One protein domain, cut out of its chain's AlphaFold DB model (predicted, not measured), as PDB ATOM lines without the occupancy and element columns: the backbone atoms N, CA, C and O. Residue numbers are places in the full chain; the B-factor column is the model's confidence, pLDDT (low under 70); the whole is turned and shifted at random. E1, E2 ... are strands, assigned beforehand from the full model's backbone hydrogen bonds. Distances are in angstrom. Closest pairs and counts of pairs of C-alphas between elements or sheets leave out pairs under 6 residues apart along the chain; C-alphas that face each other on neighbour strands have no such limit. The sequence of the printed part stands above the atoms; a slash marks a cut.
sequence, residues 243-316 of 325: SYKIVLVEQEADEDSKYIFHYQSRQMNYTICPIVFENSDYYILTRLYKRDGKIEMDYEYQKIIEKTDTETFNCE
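Overview. This is residues 243 to 316 of the 325 residues of an uncharacterized protein of Lachnospiraceae bacterium (UniProt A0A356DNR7). One strongly twisted, open sheet of five strands makes the body, with the bent E2 in its middle, and the small hairpin E4 and E5 prolongs the line of E3 at one end. A long loop, residues 251 to 268, joins E1 to E2. The printed part has 74 residues with seven named strands, E1 to E7, and no named helix; under half of the residues, 36, are in named elements, and the class is all strand. The sheet's order is E6, E3, E2, E1, E7, all antiparallel; the whole is compact, with a radius of gyration of the C-alphas of 12.3 A and spans of 35 by 25 by 25 A.

Arrangement. Start at E2, residues 269 to 278, which bends by 51 degrees at residue 275. Its residues 270 to 274 pair with E1, residues 244 to 250, where N 271 and O 249 are 2.8 A apart. Its residues 275 to 278 pair with E3, residues 282 to 285, where N 284 and O 277 are 2.9 A apart. E1, E2 and E3 form a meander, each strand the antiparallel neighbour of the one before. The edge strands are E6, residues 303 to 306, with N 283 and O 305 at 2.8 A, and E7, residues 313 to 315, with N 246 and O 313 at 2.8 A. E3 runs on into E4, residues 288 to 291, at 3 degrees. E4 forms a hairpin with E5, residues 294 to 297; N 296 and O 289 are 2.8 A apart.

Along the chain. Find C-alpha 244 at (-21.941, 27.671, -43.027), where E1 begins its 18.6 A. E2 covers 24.9 A to C-alpha 278 at (-25.625, 36.793, -37.787). E3 spans 9.7 A, E4 9.9 A, E5 10.1 A, E6 10.2 A and E7 6.4 A.

Size, cuts and confidence. The C-alphas of Ser 280 and Asp 292 are the two farthest apart, at 37.1 A. The printed part has no cut, and the link from E1 to E2 is long. The model's pLDDT is under 70 at residues 252 to 255 and 263 to 268.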
ATOM      1  N   SER A 243     -17.744  25.778 -44.167       91.44
ATOM      2  CA  SER A 243     -18.797  25.497 -43.194       91.44
ATOM      3  C   SER A 243     -19.661  26.730 -42.939       91.44
ATOM      4  O   SER A 243     -19.183  27.762 -42.451       91.44
ATOM      5  N   TYR A 244     -20.960  26.604 -43.203       92.19
ATOM      6  CA  TYR A 244     -21.941  27.671 -43.027       92.19
ATOM      7  C   TYR A 244     -23.203  27.163 -42.343       92.19
ATOM      8  O   TYR A 244     -23.651  26.037 -42.546       92.19
ATOM      9  N   LYS A 245     -23.821  28.056 -41.577       91.94
ATOM     10  CA  LYS A 245     -25.239  27.952 -41.261       91.94
ATOM     11  C   LYS A 245     -26.008  28.406 -42.505       91.94
ATOM     12  O   LYS A 245     -25.614  29.393 -43.118       91.94
ATOM     13  N   ILE A 246     -27.033  27.676 -42.917       91.56
ATOM     14  CA  ILE A 246     -27.773  27.908 -44.162       91.56
ATOM     15  C   ILE A 246     -29.268  28.054 -43.881       91.56
ATOM     16  O   ILE A 246     -29.792  27.467 -42.932       91.56
ATOM     17  N   VAL A 247     -29.942  28.806 -44.744       91.12
ATOM     18  CA  VAL A 247     -31.400  28.914 -44.838       91.12
ATOM     19  C   VAL A 247     -31.822  28.348 -46.189       91.12
ATOM     20  O   VAL A 247     -31.167  28.608 -47.202       91.12
ATOM     21  N   LEU A 248     -32.896  27.564 -46.210       88.12
ATOM     22  CA  LEU A 248     -33.501  27.069 -47.444       88.12
ATOM     23  C   LEU A 248     -34.683  27.970 -47.791       88.12
ATOM     24  O   LEU A 248     -35.600  28.116 -46.989       88.12
ATOM     25  N   VAL A 249     -34.647  28.592 -48.966       86.06
ATOM     26  CA  VAL A 249     -35.723  29.471 -49.442       86.06
ATOM     27  C   VAL A 249     -36.440  28.771 -50.586       86.06
ATOM     28  O   VAL A 249     -35.817  28.498 -51.611       86.06
ATOM     29  N   GLU A 250     -37.723  28.458 -50.406       82.38
ATOM     30  CA  GLU A 250     -38.568  27.883 -51.460       82.38
ATOM     31  C   GLU A 250     -38.628  28.825 -52.672       82.38
ATOM     32  O   GLU A 250     -38.775  30.038 -52.515       82.38
ATOM     33  N   GLN A 251     -38.479  28.268 -53.876       73.38
ATOM     34  CA  GLN A 251     -38.566  29.007 -55.134       73.38
ATOM     35  C   GLN A 251     -39.882  28.732 -55.870       73.38
ATOM     36  O   GLN A 251     -40.359  27.595 -55.919       73.38
ATOM     37  N   GLU A 252     -40.412  29.769 -56.523       61.38
ATOM     38  CA  GLU A 252     -41.464  29.643 -57.535       61.38
ATOM     39  C   GLU A 252     -40.868  29.202 -58.890       61.38
ATOM     40  O   GLU A 252     -39.675  29.347 -59.144       61.38
ATOM     41  N   ALA A 253     -41.690  28.629 -59.774       58.12
ATOM     42  CA  ALA A 253     -41.246  27.870 -60.952       58.12
ATOM     43  C   ALA A 253     -40.519  28.665 -62.068       58.12
ATOM     44  O   ALA A 253     -40.134  28.055 -63.063       58.12
ATOM     45  N   ASP A 254     -40.337  29.982 -61.925       58.38
ATOM     46  CA  ASP A 254     -39.878  30.895 -62.994       58.38
ATOM     47  C   ASP A 254     -38.442  31.437 -62.785       58.38
ATOM     48  O   ASP A 254     -37.994  32.346 -63.484       58.38
ATOM     49  N   GLU A 255     -37.697  30.903 -61.810       64.50
ATOM     50  CA  GLU A 255     -36.314  31.314 -61.527       64.50
ATOM     51  C   GLU A 255     -35.247  30.518 -62.312       64.50
ATOM     52  O   GLU A 255     -35.436  29.370 -62.716       64.50
ATOM     53  N   ASP A 256     -34.089  31.153 -62.540       73.75
ATOM     54  CA  ASP A 256     -32.968  30.582 -63.296       73.75
ATOM     55  C   ASP A 256     -32.467  29.276 -62.650       73.75
ATOM     56  O   ASP A 256     -32.035  29.254 -61.493       73.75
ATOM     57  N   SER A 257     -32.470  28.192 -63.436       75.81
ATOM     58  CA  SER A 257     -32.101  26.828 -63.028       75.81
ATOM     59  C   SER A 257     -30.765  26.715 -62.288       75.81
ATOM     60  O   SER A 257     -30.569  25.788 -61.499       75.81
ATOM     61  N   LYS A 258     -29.845  27.666 -62.501       83.56
ATOM     62  CA  LYS A 258     -28.558  27.696 -61.801       83.56
ATOM     63  C   LYS A 258     -28.692  27.915 -60.291       83.56
ATOM     64  O   LYS A 258     -27.794  27.505 -59.567       83.56
ATOM     65  N   TYR A 259     -29.777  28.518 -59.805       83.25
ATOM     66  CA  TYR A 259     -30.015  28.755 -58.372       83.25
ATOM     67  C   TYR A 259     -30.861  27.659 -57.704       83.25
ATOM     68  O   TYR A 259     -31.024  27.670 -56.485       83.25
ATOM     69  N   ILE A 260     -31.360  26.690 -58.480       80.81
ATOM     70  CA  ILE A 260     -32.265  25.645 -57.999       80.81
ATOM     71  C   ILE A 260     -31.483  24.451 -57.448       80.81
ATOM     72  O   ILE A 260     -30.697  23.804 -58.152       80.81
ATOM     73  N   PHE A 261     -31.765  24.097 -56.195       79.62
ATOM     74  CA  PHE A 261     -31.290  22.893 -55.520       79.62
ATOM     75  C   PHE A 261     -32.472  22.021 -55.078       79.62
ATOM     76  O   PHE A 261     -33.514  22.520 -54.654       79.62
ATOM     77  N   HIS A 262     -32.291  20.701 -55.150       70.81
ATOM     78  CA  HIS A 262     -33.283  19.724 -54.707       70.81
ATOM     79  C   HIS A 262     -32.873  19.162 -53.347       70.81
ATOM     80  O   HIS A 262     -31.761  18.654 -53.191       70.81
ATOM     81  N   TYR A 263     -33.766  19.250 -52.361       61.00
ATOM     82  CA  TYR A 263     -33.523  18.751 -51.010       61.00
ATOM     83  C   TYR A 263     -34.532  17.654 -50.649       61.00
ATOM     84  O   TYR A 263     -35.740  17.873 -50.705       61.00
ATOM     85  N   GLN A 264     -34.011  16.471 -50.296       52.16
ATOM     86  CA  GLN A 264     -34.716  15.300 -49.746       52.16
ATOM     87  C   GLN A 264     -36.149  15.058 -50.262       52.16
ATOM     88  O   GLN A 264     -37.115  15.460 -49.621       52.16
ATOM     89  N   SER A 265     -36.300  14.284 -51.348       47.78
ATOM     90  CA  SER A 265     -37.541  13.567 -51.731       47.78
ATOM     91  C   SER A 265     -38.837  14.395 -51.884       47.78
ATOM     92  O   SER A 265     -39.888  13.824 -52.182       47.78
ATOM     93  N   ARG A 266     -38.810  15.714 -51.694       51.72
ATOM     94  CA  ARG A 266     -39.944  16.612 -51.906       51.72
ATOM     95  C   ARG A 266     -39.771  17.269 -53.270       51.72
ATOM     96  O   ARG A 266     -38.676  17.696 -53.612       51.72
ATOM     97  N   GLN A 267     -40.857  17.360 -54.036       56.56
ATOM     98  CA  GLN A 267     -40.928  18.033 -55.343       56.56
ATOM     99  C   GLN A 267     -40.819  19.570 -55.226       56.56
ATOM    100  O   GLN A 267     -41.518  20.296 -55.922       56.56
ATOM    101  N   MET A 268     -40.006  20.071 -54.298       65.81
ATOM    102  CA  MET A 268     -39.859  21.493 -54.008       65.81
ATOM    103  C   MET A 268     -38.460  21.950 -54.425       65.81
ATOM    104  O   MET A 268     -37.464  21.274 -54.143       65.81
ATOM    105  N   ASN A 269     -38.406  23.092 -55.104       79.50
ATOM    106  CA  ASN A 269     -37.178  23.747 -55.535       79.50
ATOM    107  C   ASN A 269     -36.743  24.736 -54.456       79.50
ATOM    108  O   ASN A 269     -37.547  25.555 -54.015       79.50
ATOM    109  N   TYR A 270     -35.478  24.670 -54.043       83.88
ATOM    110  CA  TYR A 270     -34.941  25.558 -53.015       83.88
ATOM    111  C   TYR A 270     -33.730  26.330 -53.521       83.88
ATOM    112  O   TYR A 270     -32.870  25.782 -54.208       83.88
ATOM    113  N   THR A 271     -33.616  27.575 -53.070       88.12
ATOM    114  CA  THR A 271     -32.346  28.303 -53.031       88.12
ATOM    115  C   THR A 271     -31.649  27.967 -51.724       88.12
ATOM    116  O   THR A 271     -32.246  28.096 -50.650       88.12
ATOM    117  N   ILE A 272     -30.378  27.580 -51.793       89.19
ATOM    118  CA  ILE A 272     -29.551  27.437 -50.595       89.19
ATOM    119  C   ILE A 272     -28.891  28.784 -50.317       89.19
ATOM    120  O   ILE A 272     -28.116  29.278 -51.139       89.19
ATOM    121  N   CYS A 273     -29.196  29.357 -49.156       91.75
ATOM    122  CA  CYS A 273     -28.725  30.674 -48.748       91.75
ATOM    123  C   CYS A 273     -27.802  30.575 -47.522       91.75
ATOM    124  O   CYS A 273     -28.290  30.440 -46.396       91.75
ATOM    125  N   PRO A 274     -26.470  30.622 -47.698       92.44
ATOM    126  CA  PRO A 274     -25.528  30.672 -46.589       92.44
ATOM    127  C   PRO A 274     -25.650  31.969 -45.788       92.44
ATOM    128  O   PRO A 274     -25.712  33.063 -46.348       92.44
ATOM    129  N   ILE A 275     -25.626  31.835 -44.465       93.25
ATOM    130  CA  ILE A 275     -25.575  32.943 -43.515       93.25
ATOM    131  C   ILE A 275     -24.120  33.402 -43.396       93.25
ATOM    132  O   ILE A 275     -23.275  32.732 -42.786       93.25
ATOM    133  N   VAL A 276     -23.827  34.558 -43.985       92.19
ATOM    134  CA  VAL A 276     -22.491  35.173 -43.972       92.19
ATOM    135  C   VAL A 276     -22.274  36.023 -42.718       92.19
ATOM    136  O   VAL A 276     -21.151  36.105 -42.217       92.19
ATOM    137  N   PHE A 277     -23.356  36.557 -42.141       89.81
ATOM    138  CA  PHE A 277     -23.347  37.261 -40.860       89.81
ATOM    139  C   PHE A 277     -24.650  37.043 -40.072       89.81
ATOM    140  O   PHE A 277     -25.732  36.940 -40.649       89.81
ATOM    141  N   GLU A 278     -24.532  36.980 -38.747       87.75
ATOM    142  CA  GLU A 278     -25.625  36.793 -37.787       87.75
ATOM    143  C   GLU A 278     -25.380  37.736 -36.598       87.75
ATOM    144  O   GLU A 278     -24.315  37.665 -35.987       87.75
ATOM    145  N   ASN A 279     -26.352  38.587 -36.253       84.06
ATOM    146  CA  ASN A 279     -26.362  39.350 -34.992       84.06
ATOM    147  C   ASN A 279     -27.564  38.928 -34.126       84.06
ATOM    148  O   ASN A 279     -28.074  37.838 -34.338       84.06
ATOM    149  N   SER A 280     -28.025  39.699 -33.135       81.25
ATOM    150  CA  SER A 280     -29.209  39.320 -32.336       81.25
ATOM    151  C   SER A 280     -30.522  39.322 -33.129       81.25
ATOM    152  O   SER A 280     -31.387  38.493 -32.849       81.25
ATOM    153  N   ASP A 281     -30.645  40.187 -34.137       84.44
ATOM    154  CA  ASP A 281     -31.941  40.584 -34.704       84.44
ATOM    155  C   ASP A 281     -32.166  40.037 -36.123       84.44
ATOM    156  O   ASP A 281     -33.291  39.704 -36.499       84.44
ATOM    157  N   TYR A 282     -31.099  39.905 -36.913       88.75
ATOM    158  CA  TYR A 282     -31.172  39.546 -38.326       88.75
ATOM    159  C   TYR A 282     -30.032  38.626 -38.788       88.75
ATOM    160  O   TYR A 282     -29.003  38.431 -38.130       88.75
ATOM    161  N   TYR A 283     -30.241  38.072 -39.978       91.06
ATOM    162  CA  TYR A 283     -29.272  37.347 -40.786       91.06
ATOM    163  C   TYR A 283     -28.939  38.141 -42.043       91.06
ATOM    164  O   TYR A 283     -29.835  38.694 -42.680       91.06
ATOM    165  N   ILE A 284     -27.665  38.146 -42.435       91.25
ATOM    166  CA  ILE A 284     -27.245  38.532 -43.785       91.25
ATOM    167  C   ILE A 284     -26.922  37.251 -44.542       91.25
ATOM    168  O   ILE A 284     -26.092  36.445 -44.109       91.25
ATOM    169  N   LEU A 285     -27.604  37.074 -45.665       92.38
ATOM    170  CA  LEU A 285     -27.536  35.905 -46.520       92.38
ATOM    171  C   LEU A 285     -26.869  36.247 -47.846       92.38
ATOM    172  O   LEU A 285     -27.121  37.308 -48.412       92.38
ATOM    173  N   THR A 286     -26.116  35.290 -48.369       92.12
ATOM    174  CA  THR A 286     -25.816  35.171 -49.803       92.12
ATOM    175  C   THR A 286     -26.587  33.973 -50.368       92.12
ATOM    176  O   THR A 286     -27.330  33.316 -49.636       92.12
ATOM    177  N   ARG A 287     -26.439  33.668 -51.658       91.12
ATOM    178  CA  ARG A 287     -27.033  32.489 -52.299       91.12
ATOM    179  C   ARG A 287     -25.980  31.690 -53.051       91.12
ATOM    180  O   ARG A 287     -24.978  32.234 -53.510       91.12
ATOM    181  N   LEU A 288     -26.222  30.395 -53.182       91.12
ATOM    182  CA  LEU A 288     -25.399  29.513 -54.002       91.12
ATOM    183  C   LEU A 288     -25.957  29.411 -55.416       91.12
ATOM    184  O   LEU A 288     -27.165  29.510 -55.622       91.12
ATOM    185  N   TYR A 289     -25.079  29.160 -56.381       90.56
ATOM    186  CA  TYR A 289     -25.463  28.827 -57.746       90.56
ATOM    187  C   TYR A 289     -24.568  27.741 -58.331       90.56
ATOM    188  O   TYR A 289     -23.462  27.485 -57.859       90.56
ATOM    189  N   LYS A 290     -25.069  27.085 -59.372       88.31
ATOM    190  CA  LYS A 290     -24.375  26.047 -60.124       88.31
ATOM    191  C   LYS A 290     -23.701  26.663 -61.344       88.31
ATOM    192  O   LYS A 290     -24.349  27.331 -62.148       88.31
ATOM    193  N   ARG A 291     -22.411  26.389 -61.514       86.56
ATOM    194  CA  ARG A 291     -21.625  26.765 -62.693       86.56
ATOM    195  C   ARG A 291     -20.686  25.627 -63.054       86.56
ATOM    196  O   ARG A 291     -19.928  25.166 -62.210       86.56
ATOM    197  N   ASP A 292     -20.765  25.149 -64.293       84.69
ATOM    198  CA  ASP A 292     -19.882  24.100 -64.828       84.69
ATOM    199  C   ASP A 292     -19.780  22.846 -63.927       84.69
ATOM    200  O   ASP A 292     -18.703  22.288 -63.715       84.69
ATOM    201  N   GLY A 293     -20.911  22.416 -63.350       79.44
ATOM    202  CA  GLY A 293     -20.983  21.251 -62.453       79.44
ATOM    203  C   GLY A 293     -20.429  21.483 -61.041       79.44
ATOM    204  O   GLY A 293     -20.354  20.540 -60.255       79.44
ATOM    205  N   LYS A 294     -20.054  22.718 -60.700       86.81
ATOM    206  CA  LYS A 294     -19.603  23.126 -59.366       86.81
ATOM    207  C   LYS A 294     -20.608  24.068 -58.718       86.81
ATOM    208  O   LYS A 294     -21.350  24.773 -59.399       86.81
ATOM    209  N   ILE A 295     -20.614  24.070 -57.391       89.06
ATOM    210  CA  ILE A 295     -21.358  25.037 -56.589       89.06
ATOM    211  C   ILE A 295     -20.433  26.224 -56.325       89.06
ATOM    212  O   ILE A 295     -19.304  26.041 -55.878       89.06
ATOM    213  N   GLU A 296     -20.915  27.428 -56.599       90.56
ATOM    214  CA  GLU A 296     -20.236  28.692 -56.327       90.56
ATOM    215  C   GLU A 296     -21.141  29.603 -55.487       90.56
ATOM    216  O   GLU A 296     -22.359  29.416 -55.419       90.56
ATOM    217  N   MET A 297     -20.532  30.578 -54.816       90.31
ATOM    218  CA  MET A 297     -21.232  31.565 -53.999       90.31
ATOM    219  C   MET A 297     -21.434  32.858 -54.791       90.31
ATOM    220  O   MET A 297     -20.499  33.357 -55.415       90.31
ATOM    221  N   ASP A 298     -22.650  33.400 -54.769       91.06
ATOM    222  CA  ASP A 298     -22.992  34.663 -55.427       91.06
ATOM    223  C   ASP A 298     -22.607  35.847 -54.526       91.06
ATOM    224  O   ASP A 298     -23.425  36.366 -53.763       91.06
ATOM    225  N   TYR A 299     -21.339  36.260 -54.588       87.62
ATOM    226  CA  TYR A 299     -20.796  37.354 -53.769       87.62
ATOM    227  C   TYR A 299     -21.451  38.719 -54.036       87.62
ATOM    228  O   TYR A 299     -21.309  39.626 -53.220       87.62
ATOM    229  N   GLU A 300     -22.172  38.880 -55.149       87.69
ATOM    230  CA  GLU A 300     -22.895  40.115 -55.477       87.69
ATOM    231  C   GLU A 300     -24.311  40.134 -54.880       87.69
ATOM    232  O   GLU A 300     -24.931  41.195 -54.767       87.69
ATOM    233  N   TYR A 301     -24.827  38.974 -54.464       88.38
ATOM    234  CA  TYR A 301     -26.146  38.855 -53.863       88.38
ATOM    235  C   TYR A 301     -26.090  38.949 -52.339       88.38
ATOM    236  O   TYR A 301     -25.421  38.163 -51.663       88.38
ATOM    237  N   GLN A 302     -26.894  39.862 -51.795       89.25
ATOM    238  CA  GLN A 302     -27.124  39.998 -50.363       89.25
ATOM    239  C   GLN A 302     -28.618  40.112 -50.069       89.25
ATOM    240  O   GLN A 302     -29.336  40.880 -50.714       89.25
ATOM    241  N   LYS A 303     -29.083  39.393 -49.047       89.25
ATOM    242  CA  LYS A 303     -30.435  39.536 -48.501       89.25
ATOM    243  C   LYS A 303     -30.381  39.588 -46.984       89.25
ATOM    244  O   LYS A 303     -29.743  38.747 -46.360       89.25
ATOM    245  N   ILE A 304     -31.074  40.559 -46.400       90.12
ATOM    246  CA  ILE A 304     -31.233  40.673 -44.950       90.12
ATOM    247  C   ILE A 304     -32.599  40.105 -44.585       90.12
ATOM    248  O   ILE A 304     -33.599  40.473 -45.203       90.12
ATOM    249  N   ILE A 305     -32.635  39.199 -43.612       90.25
ATOM    250  CA  ILE A 305     -33.879  38.636 -43.077       90.25
ATOM    251  C   ILE A 305     -33.876  38.714 -41.553       90.25
ATOM    252  O   ILE A 305     -32.825  38.603 -40.926       90.25
ATOM    253  N   GLU A 306     -35.045  38.901 -40.951       89.69
ATOM    254  CA  GLU A 306     -35.206  38.805 -39.499       89.69
ATOM    255  C   GLU A 306     -35.082  37.348 -39.041       89.69
ATOM    256  O   GLU A 306     -35.353  36.420 -39.801       89.69
ATOM    257  N   LYS A 307     -34.680  37.129 -37.786       88.31
ATOM    258  CA  LYS A 307     -34.565  35.763 -37.249       88.31
ATOM    259  C   LYS A 307     -35.898  35.085 -36.949       88.31
ATOM    260  O   LYS A 307     -35.931  33.865 -36.789       88.31
ATOM    261  N   THR A 308     -36.965  35.861 -36.808       83.88
ATOM    262  CA  THR A 308     -38.288  35.365 -36.426       83.88
ATOM    263  C   THR A 308     -38.763  34.323 -37.442       83.88
ATOM    264  O   THR A 308     -38.734  34.576 -38.642       83.88
ATOM    265  N   ASP A 309     -39.134  33.133 -36.961       77.94
ATOM    266  CA  ASP A 309     -39.646  32.007 -37.760       77.94
ATOM    267  C   ASP A 309     -38.736  31.522 -38.912       77.94
ATOM    268  O   ASP A 309     -39.193  30.856 -39.839       77.94
ATOM    269  N   THR A 310     -37.429  31.809 -38.850       84.00
ATOM    270  CA  THR A 310     -36.455  31.315 -39.837       84.00
ATOM    271  C   THR A 310     -35.793  30.027 -39.352       84.00
ATOM    272  O   THR A 310     -35.004  30.036 -38.404       84.00
ATOM    273  N   GLU A 311     -36.053  28.913 -40.039       86.88
ATOM    274  CA  GLU A 311     -35.321  27.665 -39.815       86.88
ATOM    275  C   GLU A 311     -33.912  27.727 -40.415       86.88
ATOM    276  O   GLU A 311     -33.694  28.184 -41.539       86.88
ATOM    277  N   THR A 312     -32.934  27.236 -39.653       89.50
ATOM    278  CA  THR A 312     -31.521  27.270 -40.040       89.50
ATOM    279  C   THR A 312     -30.868  25.912 -39.846       89.50
ATOM    280  O   THR A 312     -31.085  25.265 -38.820       89.50
ATOM    281  N   PHE A 313     -29.996  25.525 -40.772       88.06
ATOM    282  CA  PHE A 313     -29.294  24.241 -40.753       88.06
ATOM    283  C   PHE A 313     -27.784  24.462 -40.762       88.06
ATOM    284  O   PHE A 313     -27.300  25.384 -41.407       88.06
ATOM    285  N   ASN A 314     -27.018  23.615 -40.077       89.00
ATOM    286  CA  ASN A 314     -25.559  23.656 -40.170       89.00
ATOM    287  C   ASN A 314     -25.092  22.755 -41.318       89.00
ATOM    288  O   ASN A 314     -25.449  21.580 -41.365       89.00
ATOM    289  N   CYS A 315     -24.285  23.301 -42.223       86.88
ATOM    290  CA  CYS A 315     -23.679  22.590 -43.339       86.88
ATOM    291  C   CYS A 315     -22.154  22.694 -43.232       86.88
ATOM    292  O   CYS A 315     -21.604  23.789 -43.323       86.88
ATOM    293  N   GLU A 316     -21.476  21.560 -43.041       88.38
ATOM    294  CA  GLU A 316     -20.014  21.517 -42.867       88.38
ATOM    295  C   GLU A 316     -19.248  21.868 -44.148       88.38
ATOM    296  O   GLU A 316     -18.141  22.397 -44.082       88.38
TER     297      GLU A 316